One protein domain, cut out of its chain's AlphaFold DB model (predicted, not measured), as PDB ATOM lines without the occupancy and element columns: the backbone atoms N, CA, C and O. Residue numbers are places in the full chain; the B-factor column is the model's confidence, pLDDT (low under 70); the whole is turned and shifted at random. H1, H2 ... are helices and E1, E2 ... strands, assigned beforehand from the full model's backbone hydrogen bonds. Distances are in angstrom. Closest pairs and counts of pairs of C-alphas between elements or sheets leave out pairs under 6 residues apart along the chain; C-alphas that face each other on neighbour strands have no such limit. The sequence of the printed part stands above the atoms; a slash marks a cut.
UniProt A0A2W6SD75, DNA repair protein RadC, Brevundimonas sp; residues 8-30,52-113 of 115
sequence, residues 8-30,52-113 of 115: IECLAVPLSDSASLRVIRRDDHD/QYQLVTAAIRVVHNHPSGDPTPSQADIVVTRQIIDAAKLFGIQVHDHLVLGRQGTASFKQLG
ATOM      1  N   ILE A   8     146.978 102.698 159.824       58.72
ATOM      2  CA  ILE A   8     145.854 103.505 160.306       58.72
ATOM      3  C   ILE A   8     144.847 103.612 159.164       58.72
ATOM      4  O   ILE A   8     145.150 104.122 158.085       58.72
ATOM      5  N   GLU A   9     143.639 103.131 159.408       60.00
ATOM      6  CA  GLU A   9     142.489 103.288 158.537       60.00
ATOM      7  C   GLU A   9     141.520 104.303 159.151       60.00
ATOM      8  O   GLU A   9     141.114 104.194 160.308       60.00
ATOM      9  N   CYS A  10     141.119 105.297 158.363       57.53
ATOM     10  CA  CYS A  10     140.068 106.229 158.749       57.53
ATOM     11  C   CYS A  10     138.774 105.836 158.039       57.53
ATOM     12  O   CYS A  10     138.684 105.874 156.805       57.53
ATOM     13  N   LEU A  11     137.771 105.476 158.836       58.09
ATOM     14  CA  LEU A  11     136.422 105.177 158.382       58.09
ATOM     15  C   LEU A  11     135.541 106.392 158.660       58.09
ATOM     16  O   LEU A  11     135.549 106.926 159.767       58.09
ATOM     17  N   ALA A  12     134.751 106.817 157.686       59.16
ATOM     18  CA  ALA A  12     133.781 107.883 157.876       59.16
ATOM     19  C   ALA A  12     132.359 107.379 157.733       59.16
ATOM     20  O   ALA A  12     132.084 106.432 156.993       59.16
ATOM     21  N   VAL A  13     131.467 108.063 158.435       56.19
ATOM     22  CA  VAL A  13     130.029 107.841 158.381       56.19
ATOM     23  C   VAL A  13     129.426 108.923 157.473       56.19
ATOM     24  O   VAL A  13     129.506 110.108 157.822       56.19
ATOM     25  N   PRO A  14     128.869 108.585 156.299       56.97
ATOM     26  CA  PRO A  14     128.187 109.558 155.449       56.97
ATOM     27  C   PRO A  14     127.001 110.198 156.182       56.97
ATOM     28  O   PRO A  14     126.271 109.515 156.894       56.97
ATOM     29  N   LEU A  15     126.746 111.490 155.964       55.38
ATOM     30  CA  LEU A  15     125.520 112.135 156.459       55.38
ATOM     31  C   LEU A  15     124.248 111.544 155.840       55.38
ATOM     32  O   LEU A  15     123.205 111.535 156.481       55.38
ATOM     33  N   SER A  16     124.331 111.070 154.596       55.28
ATOM     34  CA  SER A  16     123.199 110.489 153.867       55.28
ATOM     35  C   SER A  16     122.809 109.092 154.351       55.28
ATOM     36  O   SER A  16     121.702 108.645 154.066       55.28
ATOM     37  N   ASP A  17     123.705 108.405 155.058       62.34
ATOM     38  CA  ASP A  17     123.495 107.052 155.560       62.34
ATOM     39  C   ASP A  17     124.404 106.807 156.767       62.34
ATOM     40  O   ASP A  17     125.559 106.399 156.640       62.34
ATOM     41  N   SER A  18     123.864 107.066 157.957       55.78
ATOM     42  CA  SER A  18     124.602 106.943 159.212       55.78
ATOM     43  C   SER A  18     124.866 105.496 159.646       55.78
ATOM     44  O   SER A  18     125.627 105.271 160.592       55.78
ATOM     45  N   ALA A  19     124.260 104.519 158.963       56.22
ATOM     46  CA  ALA A  19     124.437 103.097 159.231       56.22
ATOM     47  C   ALA A  19     125.597 102.483 158.433       56.22
ATOM     48  O   ALA A  19     126.070 101.402 158.795       56.22
ATOM     49  N   SER A  20     126.093 103.153 157.385       55.75
ATOM     50  CA  SER A  20     127.230 102.670 156.600       55.75
ATOM     51  C   SER A  20     128.554 103.331 156.990       55.75
ATOM     52  O   SER A  20     128.654 104.528 157.251       55.75
ATOM     53  N   LEU A  21     129.618 102.524 157.022       54.72
ATOM     54  CA  LEU A  21     130.994 102.999 157.148       54.72
ATOM     55  C   LEU A  21     131.666 102.958 155.780       54.72
ATOM     56  O   LEU A  21     131.637 101.936 155.094       54.72
ATOM     57  N   ARG A  22     132.319 104.055 155.400       57.66
ATOM     58  CA  ARG A  22     133.141 104.131 154.191       57.66
ATOM     59  C   ARG A  22     134.597 104.348 154.565       57.66
ATOM     60  O   ARG A  22     134.917 105.244 155.342       57.66
ATOM     61  N   VAL A  23     135.489 103.540 153.996       56.09
ATOM     62  CA  VAL A  23     136.936 103.760 154.108       56.09
ATOM     63  C   VAL A  23     137.272 105.037 153.340       56.09
ATOM     64  O   VAL A  23     137.164 105.054 152.117       56.09
ATOM     65  N   ILE A  24     137.665 106.100 154.044       61.22
ATOM     66  CA  ILE A  24     138.123 107.346 153.408       61.22
ATOM     67  C   ILE A  24     139.622 107.281 153.126       61.22
ATOM     68  O   ILE A  24     140.095 107.823 152.128       61.22
ATOM     69  N   ARG A  25     140.389 106.607 153.989       59.81
ATOM     70  CA  ARG A  25     141.842 106.509 153.842       59.81
ATOM     71  C   ARG A  25     142.383 105.247 154.503       59.81
ATOM     72  O   ARG A  25     141.965 104.911 155.608       59.81
ATOM     73  N   ARG A  26     143.352 104.606 153.846       52.38
ATOM     74  CA  ARG A  26     144.251 103.607 154.437       52.38
ATOM     75  C   ARG A  26     145.676 104.136 154.382       52.38
ATOM     76  O   ARG A  26     146.111 104.559 153.311       52.38
ATOM     77  N   ASP A  27     146.377 104.108 155.503       57.12
ATOM     78  CA  ASP A  27     147.820 104.326 155.565       57.12
ATOM     79  C   ASP A  27     148.494 103.012 155.987       57.12
ATOM     80  O   ASP A  27     148.413 102.607 157.148       57.12
ATOM     81  N   ASP A  28     149.110 102.315 155.027       52.12
ATOM     82  CA  ASP A  28     149.875 101.084 155.256       52.12
ATOM     83  C   ASP A  28     151.301 101.473 155.691       52.12
ATOM     84  O   ASP A  28     152.156 101.752 154.850       52.12
ATOM     85  N   HIS A  29     151.593 101.472 156.993       49.97
ATOM     86  CA  HIS A  29     152.859 101.993 157.533       49.97
ATOM     87  C   HIS A  29     154.099 101.143 157.153       49.97
ATOM     88  O   HIS A  29     155.227 101.610 157.307       49.97
ATOM     89  N   ASP A  30     153.894  99.919 156.636       38.47
ATOM     90  CA  ASP A  30     154.935  98.963 156.192       38.47
ATOM     91  C   ASP A  30     155.073  98.857 154.658       38.47
ATOM     92  O   ASP A  30     156.010  98.257 154.135       38.47
ATOM     93  N   GLN A  52     136.314 113.061 146.764       35.91
ATOM     94  CA  GLN A  52     136.124 112.834 148.206       35.91
ATOM     95  C   GLN A  52     135.175 113.856 148.852       35.91
ATOM     96  O   GLN A  52     134.583 113.567 149.889       35.91
ATOM     97  N   TYR A  53     134.973 115.020 148.224       34.12
ATOM     98  CA  TYR A  53     134.083 116.073 148.730       34.12
ATOM     99  C   TYR A  53     132.581 115.762 148.611       34.12
ATOM    100  O   TYR A  53     131.775 116.509 149.158       34.12
ATOM    101  N   GLN A  54     132.174 114.676 147.943       40.72
ATOM    102  CA  GLN A  54     130.757 114.281 147.927       40.72
ATOM    103  C   GLN A  54     130.316 113.526 149.188       40.72
ATOM    104  O   GLN A  54     129.119 113.346 149.409       40.72
ATOM    105  N   LEU A  55     131.251 113.108 150.047       50.00
ATOM    106  CA  LEU A  55     130.920 112.563 151.358       50.00
ATOM    107  C   LEU A  55     130.955 113.689 152.384       50.00
ATOM    108  O   LEU A  55     131.945 113.885 153.086       50.00
ATOM    109  N   VAL A  56     129.846 114.418 152.500       53.62
ATOM    110  CA  VAL A  56     129.616 115.194 153.718       53.62
ATOM    111  C   VAL A  56     129.501 114.176 154.854       53.62
ATOM    112  O   VAL A  56     128.630 113.304 154.827       53.62
ATOM    113  N   THR A  57     130.424 114.218 155.809       59.81
ATOM    114  CA  THR A  57     130.465 113.293 156.946       59.81
ATOM    115  C   THR A  57     130.268 114.072 158.237       59.81
ATOM    116  O   THR A  57     130.956 115.063 158.471       59.81
ATOM    117  N   ALA A  58     129.319 113.645 159.076       70.19
ATOM    118  CA  ALA A  58     129.177 114.204 160.424       70.19
ATOM    119  C   ALA A  58     130.324 113.760 161.333       70.19
ATOM    120  O   ALA A  58     130.668 114.458 162.289       70.19
ATOM    121  N   ALA A  59     130.868 112.565 161.084       76.88
ATOM    122  CA  ALA A  59     131.751 111.925 162.032       76.88
ATOM    123  C   ALA A  59     132.584 110.779 161.446       76.88
ATOM    124  O   ALA A  59     132.178 110.071 160.521       76.88
ATOM    125  N   ILE A  60     133.736 110.547 162.067       78.56
ATOM    126  CA  ILE A  60     134.710 109.526 161.686       78.56
ATOM    127  C   ILE A  60     135.023 108.581 162.850       78.56
ATOM    128  O   ILE A  60     134.930 108.951 164.020       78.56
ATOM    129  N   ARG A  61     135.418 107.350 162.527       81.56
ATOM    130  CA  ARG A  61     136.072 106.408 163.439       81.56
ATOM    131  C   ARG A  61     137.472 106.127 162.917       81.56
ATOM    132  O   ARG A  61     137.651 105.824 161.737       81.56
ATOM    133  N   VAL A  62     138.454 106.219 163.796       83.12
ATOM    134  CA  VAL A  62     139.833 105.839 163.485       83.12
ATOM    135  C   VAL A  62     140.002 104.377 163.867       83.12
ATOM    136  O   VAL A  62     139.515 103.946 164.906       83.12
ATOM    137  N   VAL A  63     140.655 103.588 163.030       84.12
ATOM    138  CA  VAL A  63     140.940 102.182 163.306       84.12
ATOM    139  C   VAL A  63     142.395 101.941 162.965       84.12
ATOM    140  O   VAL A  63     142.861 102.371 161.919       84.12
ATOM    141  N   HIS A  64     143.141 101.260 163.821       82.81
ATOM    142  CA  HIS A  64     144.489 100.851 163.456       82.81
ATOM    143  C   HIS A  64     144.833  99.489 164.022       82.81
ATOM    144  O   HIS A  64     144.290  99.062 165.037       82.81
ATOM    145  N   ASN A  65     145.721  98.793 163.327       80.81
ATOM    146  CA  ASN A  65     146.104  97.434 163.666       80.81
ATOM    147  C   ASN A  65     147.399  97.407 164.483       80.81
ATOM    148  O   ASN A  65     148.356  98.110 164.147       80.81
ATOM    149  N   HIS A  66     147.449  96.550 165.498       81.88
ATOM    150  CA  HIS A  66     148.638  96.178 166.256       81.88
ATOM    151  C   HIS A  66     149.108  94.782 165.817       81.88
ATOM    152  O   HIS A  66     148.563  93.773 166.273       81.88
ATOM    153  N   PRO A  67     150.151  94.684 164.965       79.81
ATOM    154  CA  PRO A  67     150.705  93.400 164.527       79.81
ATOM    155  C   PRO A  67     151.186  92.503 165.670       79.81
ATOM    156  O   PRO A  67     151.163  91.281 165.535       79.81
ATOM    157  N   SER A  68     151.595  93.107 166.794       82.62
ATOM    158  CA  SER A  68     151.946  92.408 168.039       82.62
ATOM    159  C   SER A  68     150.798  91.552 168.577       82.62
ATOM    160  O   SER A  68     151.025  90.575 169.282       82.62
ATOM    161  N   GLY A  69     149.562  91.907 168.229       80.50
ATOM    162  CA  GLY A  69     148.348  91.241 168.655       80.50
ATOM    163  C   GLY A  69     147.746  91.786 169.951       80.50
ATOM    164  O   GLY A  69     146.580  91.491 170.203       80.50
ATOM    165  N   ASP A  70     148.491  92.581 170.719       87.81
ATOM    166  CA  ASP A  70     148.012  93.280 171.916       87.81
ATOM    167  C   ASP A  70     147.307  94.589 171.512       87.81
ATOM    168  O   ASP A  70     147.957  95.462 170.924       87.81
ATOM    169  N   PRO A  71     146.000  94.750 171.789       90.69
ATOM    170  CA  PRO A  71     145.255  95.952 171.434       90.69
ATOM    171  C   PRO A  71     145.512  97.140 172.377       90.69
ATOM    172  O   PRO A  71     144.909  98.193 172.191       90.69
ATOM    173  N   THR A  72     146.369  97.012 173.391       92.62
ATOM    174  CA  THR A  72     146.665  98.107 174.323       92.62
ATOM    175  C   THR A  72     147.268  99.302 173.573       92.62
ATOM    176  O   THR A  72     148.311  99.150 172.929       92.62
ATOM    177  N   PRO A  73     146.647 100.495 173.630       92.00
ATOM    178  CA  PRO A  73     147.153 101.669 172.928       92.00
ATOM    179  C   PRO A  73     148.476 102.147 173.527       92.00
ATOM    180  O   PRO A  73     148.637 102.226 174.745       92.00
ATOM    181  N   SER A  74     149.424 102.511 172.666       90.12
ATOM    182  CA  SER A  74     150.686 103.115 173.091       90.12
ATOM    183  C   SER A  74     150.539 104.618 173.333       90.12
ATOM    184  O   SER A  74     149.609 105.272 172.853       90.12
ATOM    185  N   GLN A  75     151.525 105.212 174.010       90.19
ATOM    186  CA  GLN A  75     151.579 106.663 174.197       90.19
ATOM    187  C   GLN A  75     151.616 107.427 172.862       90.19
ATOM    188  O   GLN A  75     151.042 108.510 172.753       90.19
ATOM    189  N   ALA A  76     152.266 106.863 171.840       85.69
ATOM    190  CA  ALA A  76     152.305 107.454 170.506       85.69
ATOM    191  C   ALA A  76     150.913 107.465 169.860       85.69
ATOM    192  O   ALA A  76     150.534 108.470 169.262       85.69
ATOM    193  N   ASP A  77     150.137 106.392 170.040       87.88
ATOM    194  CA  ASP A  77     148.774 106.320 169.515       87.88
ATOM    195  C   ASP A  77     147.904 107.399 170.187       87.88
ATOM    196  O   ASP A  77     147.238 108.147 169.483       87.88
ATOM    197  N   ILE A  78     148.022 107.603 171.508       90.94
ATOM    198  CA  ILE A  78     147.328 108.683 172.246       90.94
ATOM    199  C   ILE A  78     147.642 110.076 171.703       90.94
ATOM    200  O   ILE A  78     146.728 110.882 171.497       90.94
ATOM    201  N   VAL A  79     148.916 110.379 171.463       88.75
ATOM    202  CA  VAL A  79     149.320 111.684 170.922       88.75
ATOM    203  C   VAL A  79     148.728 111.896 169.528       88.75
ATOM    204  O   VAL A  79     148.160 112.957 169.260       88.75
ATOM    205  N   VAL A  80     148.804 110.884 168.663       85.94
ATOM    206  CA  VAL A  80     148.258 110.945 167.302       85.94
ATOM    207  C   VAL A  80     146.736 111.092 167.322       85.94
ATOM    208  O   VAL A  80     146.203 111.945 166.614       85.94
ATOM    209  N   THR A  81     146.020 110.337 168.160       88.38
ATOM    210  CA  THR A  81     144.558 110.442 168.289       88.38
ATOM    211  C   THR A  81     144.131 111.853 168.678       88.38
ATOM    212  O   THR A  81     143.203 112.394 168.081       88.38
ATOM    213  N   ARG A  82     144.832 112.493 169.622       91.12
ATOM    214  CA  ARG A  82     144.543 113.882 170.017       91.12
ATOM    215  C   ARG A  82     144.739 114.861 168.863       91.12
ATOM    216  O   ARG A  82     143.861 115.679 168.615       91.12
ATOM    217  N   GLN A  83     145.826 114.722 168.106       87.00
ATOM    218  CA  GLN A  83     146.068 115.548 166.917       87.00
ATOM    219  C   GLN A  83     144.976 115.364 165.854       87.00
ATOM    220  O   GLN A  83     144.537 116.342 165.251       87.00
ATOM    221  N   ILE A  84     144.504 114.131 165.646       84.06
ATOM    222  CA  ILE A  84     143.393 113.842 164.730       84.06
ATOM    223  C   ILE A  84     142.105 114.510 165.219       84.06
ATOM    224  O   ILE A  84     141.414 115.141 164.422       84.06
ATOM    225  N   ILE A  85     141.787 114.397 166.510       88.06
ATOM    226  CA  ILE A  85     140.604 115.026 167.112       88.06
ATOM    227  C   ILE A  85     140.654 116.544 166.932       88.06
ATOM    228  O   ILE A  85     139.664 117.143 166.512       88.06
ATOM    229  N   ASP A  86     141.794 117.170 167.210       87.38
ATOM    230  CA  ASP A  86     141.941 118.620 167.090       87.38
ATOM    231  C   ASP A  86     141.858 119.088 165.635       87.38
ATOM    232  O   ASP A  86     141.185 120.078 165.350       87.38
ATOM    233  N   ALA A  87     142.437 118.338 164.696       83.56
ATOM    234  CA  ALA A  87     142.277 118.611 163.272       83.56
ATOM    235  C   ALA A  87     140.813 118.455 162.822       83.56
ATOM    236  O   ALA A  87     140.303 119.313 162.106       83.56
ATOM    237  N   ALA A  88     140.115 117.404 163.262       82.06
ATOM    238  CA  ALA A  88     138.722 117.143 162.897       82.06
ATOM    239  C   ALA A  88     137.769 118.244 163.396       82.06
ATOM    240  O   ALA A  88     136.866 118.651 162.658       82.06
ATOM    241  N   LYS A  89     138.019 118.800 164.594       83.94
ATOM    242  CA  LYS A  89     137.261 119.941 165.142       83.94
ATOM    243  C   LYS A  89     137.280 121.156 164.214       83.94
ATOM    244  O   LYS A  89     136.247 121.802 164.067       83.94
ATOM    245  N   LEU A  90     138.410 121.448 163.557       83.31
ATOM    246  CA  LEU A  90     138.529 122.580 162.623       83.31
ATOM    247  C   LEU A  90     137.591 122.455 161.414       83.31
ATOM    248  O   LEU A  90     137.215 123.462 160.822       83.31
ATOM    249  N   PHE A  91     137.198 121.229 161.069       80.06
ATOM    250  CA  PHE A  91     136.281 120.929 159.971       80.06
ATOM    251  C   PHE A  91     134.854 120.615 160.445       80.06
ATOM    252  O   PHE A  91     134.016 120.242 159.628       80.06
ATOM    253  N   GLY A  92     134.563 120.737 161.747       81.19
ATOM    254  CA  GLY A  92     133.258 120.384 162.315       81.19
ATOM    255  C   GLY A  92     132.942 118.883 162.276       81.19
ATOM    256  O   GLY A  92     131.775 118.506 162.344       81.19
ATOM    257  N   ILE A  93     133.961 118.026 162.159       82.00
ATOM    258  CA  ILE A  93     133.813 116.567 162.089       82.00
ATOM    259  C   ILE A  93     134.039 115.981 163.485       82.00
ATOM    260  O   ILE A  93     135.070 116.225 164.115       82.00
ATOM    261  N   GLN A  94     133.106 115.161 163.969       84.62
ATOM    262  CA  GLN A  94     133.267 114.467 165.247       84.62
ATOM    263  C   GLN A  94     134.103 113.188 165.085       84.62
ATOM    264  O   GLN A  94     133.849 112.376 164.202       84.62
ATOM    265  N   VAL A  95     135.060 112.939 165.979       86.06
ATOM    266  CA  VAL A  95     135.678 111.608 166.102       86.06
ATOM    267  C   VAL A  95     134.841 110.784 167.076       86.06
ATOM    268  O   VAL A  95     134.776 111.091 168.264       86.06
ATOM    269  N   HIS A  96     134.156 109.757 166.576       88.12
ATOM    270  CA  HIS A  96     133.298 108.902 167.394       88.12
ATOM    271  C   HIS A  96     134.086 107.945 168.280       88.12
ATOM    272  O   HIS A  96     133.684 107.726 169.421       88.12
ATOM    273  N   ASP A  97     135.136 107.337 167.729       90.06
ATOM    274  CA  ASP A  97     136.006 106.405 168.440       90.06
ATOM    275  C   ASP A  97     137.346 106.237 167.709       90.06
ATOM    276  O   ASP A  97     137.448 106.508 166.505       90.06
ATOM    277  N   HIS A  98     138.346 105.737 168.430       88.31
ATOM    278  CA  HIS A  98     139.583 105.197 167.881       88.31
ATOM    279  C   HIS A  98     139.724 103.748 168.353       88.31
ATOM    280  O   HIS A  98     139.870 103.491 169.545       88.31
ATOM    281  N   LEU A  99     139.677 102.799 167.422       87.88
ATOM    282  CA  LEU A  99     139.788 101.372 167.702       87.88
ATOM    283  C   LEU A  99     141.204 100.866 167.420       87.88
ATOM    284  O   LEU A  99     141.793 101.158 166.375       87.88
ATOM    285  N   VAL A 100     141.742 100.083 168.346       89.50
ATOM    286  CA  VAL A 100     142.992  99.338 168.176       89.50
ATOM    287  C   VAL A 100     142.640  97.880 167.988       89.50
ATOM    288  O   VAL A 100     142.063  97.266 168.882       89.50
ATOM    289  N   LEU A 101     142.958  97.329 166.823       85.69
ATOM    290  CA  LEU A 101     142.708  95.931 166.505       85.69
ATOM    291  C   LEU A 101     143.962  95.119 166.809       85.69
ATOM    292  O   LEU A 101     145.026  95.386 166.257       85.69
ATOM    293  N   GLY A 102     143.828  94.120 167.670       84.12
ATOM    294  CA  GLY A 102     144.843  93.113 167.944       84.12
ATOM    295  C   GLY A 102     144.300  91.707 167.690       84.12
ATOM    296  O   GLY A 102     143.106  91.490 167.496       84.12
ATOM    297  N   ARG A 103     145.180  90.704 167.724       81.50
ATOM    298  CA  ARG A 103     144.775  89.286 167.704       81.50
ATOM    299  C   ARG A 103     144.034  88.890 168.974       81.50
ATOM    300  O   ARG A 103     143.193  88.002 168.923       81.50
ATOM    301  N   GLN A 104     144.385  89.510 170.098       84.06
ATOM    302  CA  GLN A 104     143.820  89.200 171.411       84.06
ATOM    303  C   GLN A 104     142.499  89.934 171.673       84.06
ATOM    304  O   GLN A 104     141.833  89.653 172.664       84.06
ATOM    305  N   GLY A 105     142.106  90.856 170.793       86.31
ATOM    306  CA  GLY A 105     140.863  91.603 170.917       86.31
ATOM    307  C   GLY A 105     140.969  93.001 170.329       86.31
ATOM    308  O   GLY A 105     141.855  93.294 169.527       86.31
ATOM    309  N   THR A 106     140.065  93.870 170.765       89.81
ATOM    310  CA  THR A 106     139.977  95.259 170.317       89.81
ATOM    311  C   THR A 106     139.939  96.179 171.527       89.81
ATOM    312  O   THR A 106     139.226  95.891 172.486       89.81
ATOM    313  N   ALA A 107     140.653  97.300 171.469       91.12
ATOM    314  CA  ALA A 107     140.550  98.368 172.457       91.12
ATOM    315  C   ALA A 107     139.872  99.593 171.843       91.12
ATOM    316  O   ALA A 107     140.199  99.992 170.726       91.12
ATOM    317  N   SER A 108     138.943 100.196 172.581       92.06
ATOM    318  CA  SER A 108     138.302 101.464 172.228       92.06
ATOM    319  C   SER A 108     138.888 102.573 173.085       92.06
ATOM    320  O   SER A 108     138.841 102.510 174.313       92.06
ATOM    321  N   PHE A 109     139.417 103.614 172.450       95.00
ATOM    322  CA  PHE A 109     139.906 104.787 173.167       95.00
ATOM    323  C   PHE A 109     138.802 105.465 173.972       95.00
ATOM    324  O   PHE A 109     139.058 105.923 175.085       95.00
ATOM    325  N   LYS A 110     137.576 105.494 173.436       92.62
ATOM    326  CA  LYS A 110     136.433 106.081 174.131       92.62
ATOM    327  C   LYS A 110     136.041 105.275 175.369       92.62
ATOM    328  O   LYS A 110     135.789 105.863 176.414       92.62
ATOM    329  N   GLN A 111     136.021 103.942 175.285       94.00
ATOM    330  CA  GLN A 111     135.758 103.088 176.454       94.00
ATOM    331  C   GLN A 111     136.871 103.177 177.504       94.00
ATOM    332  O   GLN A 111     136.591 103.085 178.696       94.00
ATOM    333  N   LEU A 112     138.115 103.382 177.068       94.25
ATOM    334  CA  LEU A 112     139.269 103.580 177.944       94.25
ATOM    335  C   LEU A 112     139.374 105.010 178.513       94.25
ATOM    336  O   LEU A 112     140.287 105.275 179.291       94.25
ATOM    337  N   GLY A 113     138.478 105.934 178.139       94.69
ATOM    338  CA  GLY A 113     138.500 107.323 178.615       94.69
ATOM    339  C   GLY A 113     139.728 108.117 178.158       94.69
ATOM    340  O   GLY A 113     140.182 109.020 178.860       94.69
TER     341      GLY A 113
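This is residues 8 to 30 and 52 to 113 of the 115 residues of the protein "DNA repair protein RadC" of Brevundimonas sp (UniProt A0A2W6SD75). One twisted sheet of five strands forms a wall, with a single long helix, H1, covering part of one face and no named helix on the other. H1 runs along E3 and E4, the parallel pair within the sheet, while E2 and the short E5 make its two edges. The printed part has 85 residues, with one named helix and five named strands in the chain order E1, E2, E3, H1, E4, E5. The sheet is mixed, in the order E2, E1, E3, E4, E5, and the class is mixed, helices and strands. The whole is compact, with a radius of gyration of the C-alphas of 13.0 A, and spans 36 by 26 by 22 A.

E1, residues 8 to 14, and E2, residues 22 to 28, form an antiparallel hairpin, with N 10 and O 25 within hydrogen-bond range at 2.9 A. On the other side of E1 is E3, residues 57 to 65, also antiparallel to E1, with N 9 and O 63 at 2.7 A. E3, H1, residues 75 to 90, and E4, residues 94 to 101, make a strand-helix-strand unit, two parallel neighbour strands with a helix between them in the chain, and its crossover is right-handed. E3 and E4 stand at 17 degrees, with N 62 and O 97 at 2.9 A. H1 is on the sheet at a height of 10.0 A, giving two layers, a helix on one face of a sheet. It lies over E3 and E4 and runs along the strands, at 18 degrees to E4 on the local plane. The closest C-alphas of H1 and E4 are those of Ile 85 and Val 95, 6.1 A apart. In H1, 11 of 12 O i to N i+4 pairs are within hydrogen-bond range. E5, residues 106 to 108, forms an antiparallel hairpin with E4, with N 100 and O 107 at 2.8 A. E2 and E4 are apart.

E1, residues 8 to 14, begins with C-alpha 8 at (145.854, 103.505, 160.306) and is 19.3 A long from first to last C-alpha. E2, residues 22 to 28, measures 17.0 A, and E3, residues 57 to 65, measures 23.3 A. H1, residues 75 to 90, begins at C-alpha 75 (151.579, 106.663, 174.197) and measures 23.6 A. E4, residues 94 to 101, measures 20.8 A. E5, residues 106 to 108, measures 6.7 A and ends with C-alpha 108 at (138.302, 101.464, 172.228).

The two C-alphas farthest apart are those of Ser 16 and Ser 68, at 36.8 A. Residues 31 to 51 are not printed, and C-alphas 30 and 52 are 24.7 A apart across this cut. Of the links that are printed whole, none is long. The mean pLDDT of the printed part is 75.2, and residues 8 to 30 and 52 to 57 are under 70.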